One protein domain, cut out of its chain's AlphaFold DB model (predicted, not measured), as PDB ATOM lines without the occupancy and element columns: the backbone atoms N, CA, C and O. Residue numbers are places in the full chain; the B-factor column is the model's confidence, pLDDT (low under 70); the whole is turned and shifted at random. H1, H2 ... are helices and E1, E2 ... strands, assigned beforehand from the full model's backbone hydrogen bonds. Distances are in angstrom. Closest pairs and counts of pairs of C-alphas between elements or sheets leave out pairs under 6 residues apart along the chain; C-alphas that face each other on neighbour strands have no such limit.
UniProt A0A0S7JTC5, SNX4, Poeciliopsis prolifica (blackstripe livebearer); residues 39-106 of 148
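AT A GLANCE: This is residues 39 to 106 of the 148 residues of the protein "SNX4" of Poeciliopsis prolifica (blackstripe livebearer) (UniProt A0A0S7JTC5). A long, strongly twisted hairpin of two strands, E1 and E2, makes a thin sheet with the shorter E3 beside E2, and residues 93 to 106, most of them in H2, stick out from it as a free arm. The little helix H1 follows E2 at the end of the sheet away from the hairpin's turn. The printed part has 68 residues with three named strands and two named helices, in the order E1, E2, H1, E3, H2; the sheet runs E1, E2, E3, all antiparallel, and the class is mixed, helices and strands. The whole is only just loose, close to extended, with a radius of gyration of the C-alphas of 16.0 A, and only just flat, spanning 49 by 32 by 16 A.

HOW THE PARTS SIT: E1, residues 40 to 53, is an edge strand and bends by 71 degrees at residue 49. It forms a hairpin with E2, residues 59 to 71, antiparallel at 162 degrees; N 43 and O 68 are 2.8 A apart and N 52 and O 60 are 2.9 A apart, both within hydrogen-bond range. H1, residues 72 to 76, is not on the sheet, but only just, with 4 pairs of C-alphas within 10 A. The closest C-alphas of E1 and H1 are those of Met 40 and Met 72, 5.4 A apart. E3, residues 84 to 89, is the other edge strand, antiparallel to the inner strand E2 at 150 degrees, with N 67 and O 86 within hydrogen-bond range at 2.8 A. H2, residues 90 to 103, only grazes the sheet, with its residues 90 to 92; the closest C-alphas of E2 and H2 are those of Val 64 and Tyr 90, 7.1 A apart. H1 and H2 are apart. In both helices every O i to N i+4 pair is within hydrogen-bond range.

IN THESE COORDINATES: E1 begins with C-alpha 40 at (176.929, 153.922, 97.276) and is 34.2 A long from first to last C-alpha. E2, 37.2 A long, ends with C-alpha 71 at (173.509, 151.058, 96.312). H1 has 5 residues, and E3 measures 16.7 A. H2 is 20.2 A long and ends with C-alpha 103 at (196.522, 153.431, 92.049).

THE WHOLE: The two C-alphas farthest apart are those of Ser 57 and Glu 77, 49.4 A. Without residues 93 to 106, which stand free, the body of 54 residues spans 49 by 17 by 15 A. The links E1 to E2, E2 to H1 and E3 to H2 are tight, H1 to E3 is short, and none is long. The printed part has no cut; its mean pLDDT is 84.6, and no printed residue is under 70.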
ATOM      1  N   ARG A  39     176.062 156.233  93.123       74.88
ATOM      2  CA  ARG A  39     176.167 156.510  94.554       74.88
ATOM      3  C   ARG A  39     176.008 155.228  95.373       74.88
ATOM      4  O   ARG A  39     175.045 154.484  95.208       74.88
ATOM      5  N   MET A  40     176.932 155.017  96.305       83.50
ATOM      6  CA  MET A  40     176.929 153.922  97.276       83.50
ATOM      7  C   MET A  40     176.955 154.510  98.687       83.50
ATOM      8  O   MET A  40     177.678 155.472  98.947       83.50
ATOM      9  N   GLU A  41     176.174 153.939  99.594       83.38
ATOM     10  CA  GLU A  41     176.314 154.168 101.029       83.38
ATOM     11  C   GLU A  41     177.161 153.053 101.634       83.38
ATOM     12  O   GLU A  41     176.993 151.886 101.286       83.38
ATOM     13  N   ILE A  42     178.069 153.424 102.532       87.12
ATOM     14  CA  ILE A  42     178.897 152.494 103.293       87.12
ATOM     15  C   ILE A  42     178.687 152.826 104.766       87.12
ATOM     16  O   ILE A  42     178.903 153.969 105.179       87.12
ATOM     17  N   CYS A  43     178.293 151.828 105.545       85.94
ATOM     18  CA  CYS A  43     178.093 151.924 106.981       85.94
ATOM     19  C   CYS A  43     179.045 150.971 107.700       85.94
ATOM     20  O   CYS A  43     179.314 149.867 107.232       85.94
ATOM     21  N   VAL A  44     179.546 151.398 108.856       88.50
ATOM     22  CA  VAL A  44     180.288 150.535 109.777       88.50
ATOM     23  C   VAL A  44     179.435 150.401 111.031       88.50
ATOM     24  O   VAL A  44     179.379 151.331 111.833       88.50
ATOM     25  N   ALA A  45     178.699 149.296 111.136       80.00
ATOM     26  CA  ALA A  45     177.589 149.156 112.080       80.00
ATOM     27  C   ALA A  45     178.011 148.552 113.426       80.00
ATOM     28  O   ALA A  45     177.536 148.976 114.479       80.00
ATOM     29  N   GLU A  46     178.928 147.583 113.405       87.88
ATOM     30  CA  GLU A  46     179.274 146.791 114.588       87.88
ATOM     31  C   GLU A  46     180.782 146.584 114.713       87.88
ATOM     32  O   GLU A  46     181.513 146.639 113.723       87.88
ATOM     33  N   ALA A  47     181.243 146.310 115.935       88.56
ATOM     34  CA  ALA A  47     182.614 145.912 116.226       88.56
ATOM     35  C   ALA A  47     182.617 144.645 117.094       88.56
ATOM     36  O   ALA A  47     182.078 144.644 118.199       88.56
ATOM     37  N   GLU A  48     183.264 143.582 116.619       88.31
ATOM     38  CA  GLU A  48     183.353 142.297 117.313       88.31
ATOM     39  C   GLU A  48     184.817 141.947 117.599       88.31
ATOM     40  O   GLU A  48     185.684 142.015 116.724       88.31
ATOM     41  N   LYS A  49     185.114 141.558 118.842       89.81
ATOM     42  CA  LYS A  49     186.447 141.092 119.236       89.81
ATOM     43  C   LYS A  49     186.525 139.581 119.026       89.81
ATOM     44  O   LYS A  49     185.866 138.826 119.732       89.81
ATOM     45  N   ARG A  50     187.357 139.146 118.083       88.69
ATOM     46  CA  ARG A  50     187.579 137.737 117.748       88.69
ATOM     47  C   ARG A  50     188.987 137.307 118.141       88.69
ATOM     48  O   ARG A  50     189.931 138.092 118.103       88.69
ATOM     49  N   SER A  51     189.123 136.042 118.523       84.75
ATOM     50  CA  SER A  51     190.415 135.384 118.711       84.75
ATOM     51  C   SER A  51     190.579 134.348 117.610       84.75
ATOM     52  O   SER A  51     189.706 133.501 117.435       84.75
ATOM     53  N   GLY A  52     191.694 134.385 116.890       80.38
ATOM     54  CA  GLY A  52     192.023 133.409 115.854       80.38
ATOM     55  C   GLY A  52     193.482 132.990 115.953       80.38
ATOM     56  O   GLY A  52     194.331 133.768 116.382       80.38
ATOM     57  N   LYS A  53     193.776 131.746 115.571       77.69
ATOM     58  CA  LYS A  53     195.159 131.309 115.361       77.69
ATOM     59  C   LYS A  53     195.599 131.811 113.987       77.69
ATOM     60  O   LYS A  53     194.901 131.553 113.009       77.69
ATOM     61  N   ASN A  54     196.695 132.561 113.916       75.69
ATOM     62  CA  ASN A  54     197.264 132.987 112.635       75.69
ATOM     63  C   ASN A  54     198.037 131.829 111.958       75.69
ATOM     64  O   ASN A  54     198.146 130.739 112.525       75.69
ATOM     65  N   ALA A  55     198.592 132.058 110.761       71.69
ATOM     66  CA  ALA A  55     199.365 131.054 110.007       71.69
ATOM     67  C   ALA A  55     200.601 130.525 110.767       71.69
ATOM     68  O   ALA A  55     201.029 129.396 110.561       71.69
ATOM     69  N   VAL A  56     201.127 131.301 111.720       80.75
ATOM     70  CA  VAL A  56     202.272 130.935 112.570       80.75
ATOM     71  C   VAL A  56     201.807 130.298 113.891       80.75
ATOM     72  O   VAL A  56     202.568 130.190 114.849       80.75
ATOM     73  N   SER A  57     200.543 129.866 113.976       74.50
ATOM     74  CA  SER A  57     199.895 129.273 115.158       74.50
ATOM     75  C   SER A  57     199.828 130.170 116.402       74.50
ATOM     76  O   SER A  57     199.438 129.704 117.476       74.50
ATOM     77  N   ILE A  58     200.139 131.464 116.272       81.38
ATOM     78  CA  ILE A  58     200.029 132.406 117.382       81.38
ATOM     79  C   ILE A  58     198.556 132.766 117.589       81.38
ATOM     80  O   ILE A  58     197.802 132.976 116.634       81.38
ATOM     81  N   GLN A  59     198.127 132.812 118.848       82.31
ATOM     82  CA  GLN A  59     196.777 133.234 119.187       82.31
ATOM     83  C   GLN A  59     196.709 134.763 119.154       82.31
ATOM     84  O   GLN A  59     197.197 135.435 120.060       82.31
ATOM     85  N   GLU A  60     196.095 135.316 118.112       80.12
ATOM     86  CA  GLU A  60     195.876 136.755 117.989       80.12
ATOM     87  C   GLU A  60     194.443 137.105 118.354       80.12
ATOM     88  O   GLU A  60     193.481 136.502 117.875       80.12
ATOM     89  N   THR A  61     194.303 138.132 119.188       84.56
ATOM     90  CA  THR A  61     193.011 138.767 119.428       84.56
ATOM     91  C   THR A  61     192.911 140.019 118.569       84.56
ATOM     92  O   THR A  61     193.712 140.941 118.718       84.56
ATOM     93  N   PHE A  62     191.921 140.066 117.686       87.06
ATOM     94  CA  PHE A  62     191.694 141.167 116.759       87.06
ATOM     95  C   PHE A  62     190.244 141.650 116.822       87.06
ATOM     96  O   PHE A  62     189.333 140.904 117.171       87.06
ATOM     97  N   THR A  63     190.027 142.915 116.474       89.38
ATOM     98  CA  THR A  63     188.684 143.482 116.326       89.38
ATOM     99  C   THR A  63     188.331 143.530 114.846       89.38
ATOM    100  O   THR A  63     189.102 144.058 114.039       89.38
ATOM    101  N   VAL A  64     187.182 142.961 114.497       91.38
ATOM    102  CA  VAL A  64     186.552 143.096 113.182       91.38
ATOM    103  C   VAL A  64     185.387 144.067 113.271       91.38
ATOM    104  O   VAL A  64     184.799 144.240 114.335       91.38
ATOM    105  N   TYR A  65     185.048 144.665 112.140       89.56
ATOM    106  CA  TYR A  65     183.931 145.576 111.993       89.56
ATOM    107  C   TYR A  65     182.966 145.053 110.939       89.56
ATOM    108  O   TYR A  65     183.414 144.549 109.905       89.56
ATOM    109  N   LEU A  66     181.666 145.174 111.199       90.31
ATOM    110  CA  LEU A  66     180.636 144.878 110.213       90.31
ATOM    111  C   LEU A  66     180.537 146.065 109.261       90.31
ATOM    112  O   LEU A  66     180.175 147.168 109.674       90.31
ATOM    113  N   VAL A  67     180.896 145.832 108.005       90.00
ATOM    114  CA  VAL A  67     180.783 146.805 106.924       90.00
ATOM    115  C   VAL A  67     179.565 146.444 106.100       90.00
ATOM    116  O   VAL A  67     179.494 145.347 105.549       90.00
ATOM    117  N   GLU A  68     178.638 147.384 106.011       90.06
ATOM    118  CA  GLU A  68     177.433 147.268 105.205       90.06
ATOM    119  C   GLU A  68     177.510 148.229 104.021       90.06
ATOM    120  O   GLU A  68     177.912 149.386 104.178       90.06
ATOM    121  N   THR A  69     177.109 147.780 102.836       86.75
ATOM    122  CA  THR A  69     177.067 148.613 101.633       86.75
ATOM    123  C   THR A  69     175.700 148.571 100.978       86.75
ATOM    124  O   THR A  69     175.119 147.500 100.810       86.75
ATOM    125  N   ARG A  70     175.185 149.740 100.585       85.12
ATOM    126  CA  ARG A  70     173.868 149.870  99.956       85.12
ATOM    127  C   ARG A  70     173.924 150.755  98.707       85.12
ATOM    128  O   ARG A  70     174.275 151.935  98.822       85.12
ATOM    129  N   PRO A  71     173.558 150.241  97.517       82.06
ATOM    130  CA  PRO A  71     173.509 151.058  96.312       82.06
ATOM    131  C   PRO A  71     172.356 152.060  96.420       82.06
ATOM    132  O   PRO A  71     171.203 151.683  96.627       82.06
ATOM    133  N   MET A  72     172.655 153.352  96.288       79.81
ATOM    134  CA  MET A  72     171.649 154.414  96.421       79.81
ATOM    135  C   MET A  72     170.832 154.615  95.143       79.81
ATOM    136  O   MET A  72     169.728 155.147  95.226       79.81
ATOM    137  N   ASP A  73     171.338 154.184  93.983       78.75
ATOM    138  CA  ASP A  73     170.601 154.260  92.713       78.75
ATOM    139  C   ASP A  73     169.283 153.477  92.787       78.75
ATOM    140  O   ASP A  73     168.223 154.015  92.475       78.75
ATOM    141  N   ALA A  74     169.329 152.259  93.333       71.88
ATOM    142  CA  ALA A  74     168.139 151.440  93.541       71.88
ATOM    143  C   ALA A  74     167.116 152.141  94.453       71.88
ATOM    144  O   ALA A  74     165.921 152.137  94.161       71.88
ATOM    145  N   ILE A  75     167.582 152.799  95.523       74.69
ATOM    146  CA  ILE A  75     166.704 153.486  96.484       74.69
ATOM    147  C   ILE A  75     166.031 154.696  95.850       74.69
ATOM    148  O   ILE A  75     164.846 154.925  96.088       74.69
ATOM    149  N   ALA A  76     166.762 155.454  95.030       76.06
ATOM    150  CA  ALA A  76     166.200 156.578  94.287       76.06
ATOM    151  C   ALA A  76     165.084 156.129  93.324       76.06
ATOM    152  O   ALA A  76     164.135 156.872  93.092       76.06
ATOM    153  N   GLU A  77     165.164 154.895  92.825       79.94
ATOM    154  CA  GLU A  77     164.160 154.242  91.975       79.94
ATOM    155  C   GLU A  77     163.056 153.521  92.782       79.94
ATOM    156  O   GLU A  77     162.233 152.800  92.217       79.94
ATOM    157  N   GLY A  78     163.025 153.691  94.110       77.88
ATOM    158  CA  GLY A  78     162.037 153.078  95.005       77.88
ATOM    159  C   GLY A  78     162.290 151.601  95.328       77.88
ATOM    160  O   GLY A  78     161.486 150.976  96.019       77.88
ATOM    161  N   ARG A  79     163.406 151.027  94.868       80.38
ATOM    162  CA  ARG A  79     163.846 149.669  95.206       80.38
ATOM    163  C   ARG A  79     164.758 149.741  96.428       80.38
ATOM    164  O   ARG A  79     165.805 150.372  96.389       80.38
ATOM    165  N   ASN A  80     164.400 149.074  97.519       81.25
ATOM    166  CA  ASN A  80     165.254 149.012  98.708       81.25
ATOM    167  C   ASN A  80     165.804 147.588  98.880       81.25
ATOM    168  O   ASN A  80     165.215 146.795  99.617       81.25
ATOM    169  N   PRO A  81     166.862 147.209  98.135       82.81
ATOM    170  CA  PRO A  81     167.499 145.921  98.343       82.81
ATOM    171  C   PRO A  81     168.168 145.880  99.727       82.81
ATOM    172  O   PRO A  81     168.629 146.919 100.220       82.81
ATOM    173  N   PRO A  82     168.248 144.694 100.357       85.06
ATOM    174  CA  PRO A  82     169.000 144.536 101.594       85.06
ATOM    175  C   PRO A  82     170.471 144.936 101.378       85.06
ATOM    176  O   PRO A  82     171.001 144.725 100.285       85.06
ATOM    177  N   PRO A  83     171.129 145.536 102.385       86.75
ATOM    178  CA  PRO A  83     172.535 145.898 102.279       86.75
ATOM    179  C   PRO A  83     173.424 144.651 102.234       86.75
ATOM    180  O   PRO A  83     173.204 143.683 102.966       86.75
ATOM    181  N   ASP A  84     174.476 144.707 101.424       88.94
ATOM    182  CA  ASP A  84     175.531 143.697 101.446       88.94
ATOM    183  C   ASP A  84     176.366 143.878 102.711       88.94
ATOM    184  O   ASP A  84     176.718 145.002 103.055       88.94
ATOM    185  N   SER A  85     176.686 142.785 103.404       89.88
ATOM    186  CA  SER A  85     177.324 142.823 104.724       89.88
ATOM    187  C   SER A  85     178.547 141.917 104.783       89.88
ATOM    188  O   SER A  85     178.491 140.757 104.374       89.88
ATOM    189  N   LEU A  86     179.657 142.424 105.320       92.50
ATOM    190  CA  LEU A  86     180.889 141.651 105.472       92.50
ATOM    191  C   LEU A  86     181.758 142.140 106.641       92.50
ATOM    192  O   LEU A  86     181.739 143.311 107.011       92.50
ATOM    193  N   TRP A  87     182.556 141.238 107.215       91.31
ATOM    194  CA  TRP A  87     183.446 141.544 108.340       91.31
ATOM    195  C   TRP A  87     184.841 141.946 107.852       91.31
ATOM    196  O   TRP A  87     185.474 141.182 107.124       91.31
ATOM    197  N   ARG A  88     185.348 143.108 108.286       91.38
ATOM    198  CA  ARG A  88     186.704 143.599 107.954       91.38
ATOM    199  C   ARG A  88     187.490 144.018 109.186       91.38
ATOM    200  O   ARG A  88     186.943 144.600 110.118       91.38
ATOM    201  N   ARG A  89     188.797 143.766 109.195       89.12
ATOM    202  CA  ARG A  89     189.735 144.275 110.210       89.12
ATOM    203  C   ARG A  89     190.202 145.686 109.860       89.12
ATOM    204  O   ARG A  89     190.300 146.032 108.689       89.12
ATOM    205  N   TYR A  90     190.590 146.471 110.870       87.50
ATOM    206  CA  TYR A  90     191.133 147.827 110.665       87.50
ATOM    207  C   TYR A  90     192.306 147.855 109.663       87.50
ATOM    208  O   TYR A  90     192.357 148.717 108.790       87.50
ATOM    209  N   SER A  91     193.192 146.856 109.723       87.25
ATOM    210  CA  SER A  91     194.336 146.721 108.811       87.25
ATOM    211  C   SER A  91     193.936 146.615 107.335       87.25
ATOM    212  O   SER A  91     194.703 146.989 106.455       87.25
ATOM    213  N   GLU A  92     192.733 146.117 107.037       88.06
ATOM    214  CA  GLU A  92     192.225 146.049 105.663       88.06
ATOM    215  C   GLU A  92     191.814 147.431 105.142       88.06
ATOM    216  O   GLU A  92     191.980 147.709 103.956       88.06
ATOM    217  N   PHE A  93     191.353 148.330 106.017       87.38
ATOM    218  CA  PHE A  93     191.101 149.725 105.650       87.38
ATOM    219  C   PHE A  93     192.408 150.468 105.361       87.38
ATOM    220  O   PHE A  93     192.469 151.246 104.410       87.38
ATOM    221  N   GLU A  94     193.470 150.202 106.132       87.75
ATOM    222  CA  GLU A  94     194.807 150.754 105.868       87.75
ATOM    223  C   GLU A  94     195.345 150.284 104.515       87.75
ATOM    224  O   GLU A  94     195.811 151.098 103.712       87.75
ATOM    225  N   LEU A  95     195.209 148.985 104.228       87.88
ATOM    226  CA  LEU A  95     195.571 148.411 102.935       87.88
ATOM    227  C   LEU A  95     194.789 149.067 101.791       87.88
ATOM    228  O   LEU A  95     195.391 149.474 100.797       87.88
ATOM    229  N   LEU A  96     193.471 149.225 101.946       86.69
ATOM    230  CA  LEU A  96     192.621 149.875 100.952       86.69
ATOM    231  C   LEU A  96     193.040 151.329 100.708       86.69
ATOM    232  O   LEU A  96     193.175 151.735  99.557       86.69
ATOM    233  N   ARG A  97     193.293 152.113 101.764       85.38
ATOM    234  CA  ARG A  97     193.771 153.498 101.630       85.38
ATOM    235  C   ARG A  97     195.073 153.564 100.834       85.38
ATOM    236  O   ARG A  97     195.186 154.392  99.932       85.38
ATOM    237  N   ASN A  98     196.037 152.705 101.154       88.06
ATOM    238  CA  ASN A  98     197.328 152.682 100.468       88.06
ATOM    239  C   ASN A  98     197.167 152.287  98.997       88.06
ATOM    240  O   ASN A  98     197.719 152.954  98.124       88.06
ATOM    241  N   TYR A  99     196.357 151.263  98.719       87.25
ATOM    242  CA  TYR A  99     196.029 150.858  97.354       87.25
ATOM    243  C   TYR A  99     195.404 152.006  96.555       87.25
ATOM    244  O   TYR A  99     195.836 152.284  95.436       87.25
ATOM    245  N   LEU A 100     194.427 152.704  97.136       84.31
ATOM    246  CA  LEU A 100     193.734 153.814  96.490       84.31
ATOM    247  C   LEU A 100     194.696 154.966  96.160       84.31
ATOM    248  O   LEU A 100     194.683 155.457  95.035       84.31
ATOM    249  N   ILE A 101     195.561 155.362  97.098       84.56
ATOM    250  CA  ILE A 101     196.540 156.443  96.887       84.56
ATOM    251  C   ILE A 101     197.564 156.074  95.804       84.56
ATOM    252  O   ILE A 101     197.914 156.916  94.980       84.56
ATOM    253  N   VAL A 102     198.045 154.826  95.794       89.19
ATOM    254  CA  VAL A 102     199.030 154.354  94.806       89.19
ATOM    255  C   VAL A 102     198.411 154.231  93.414       89.19
ATOM    256  O   VAL A 102     199.029 154.622  92.429       89.19
ATOM    257  N   THR A 103     197.192 153.698  93.331       88.31
ATOM    258  CA  THR A 103     196.522 153.431  92.049       88.31
ATOM    259  C   THR A 103     196.004 154.715  91.407       88.31
ATOM    260  O   THR A 103     195.982 154.828  90.183       88.31
ATOM    261  N   TYR A 104     195.603 155.700  92.213       83.94
ATOM    262  CA  TYR A 104     194.952 156.907  91.719       83.94
ATOM    263  C   TYR A 104     195.667 158.159  92.217       83.94
ATOM    264  O   TYR A 104     195.384 158.694  93.281       83.94
ATOM    265  N   SER A 105     196.575 158.689  91.402       82.94
ATOM    266  CA  SER A 105     197.468 159.784  91.805       82.94
ATOM    267  C   SER A 105     196.768 161.112  92.142       82.94
ATOM    268  O   SER A 105     197.383 161.976  92.757       82.94
ATOM    269  N   TYR A 106     195.501 161.289  91.750       84.00
ATOM    270  CA  TYR A 106     194.747 162.539  91.928       84.00
ATOM    271  C   TYR A 106     193.692 162.487  93.038       84.00
ATOM    272  O   TYR A 106     193.018 163.488  93.281       84.00
TER     273      TYR A 106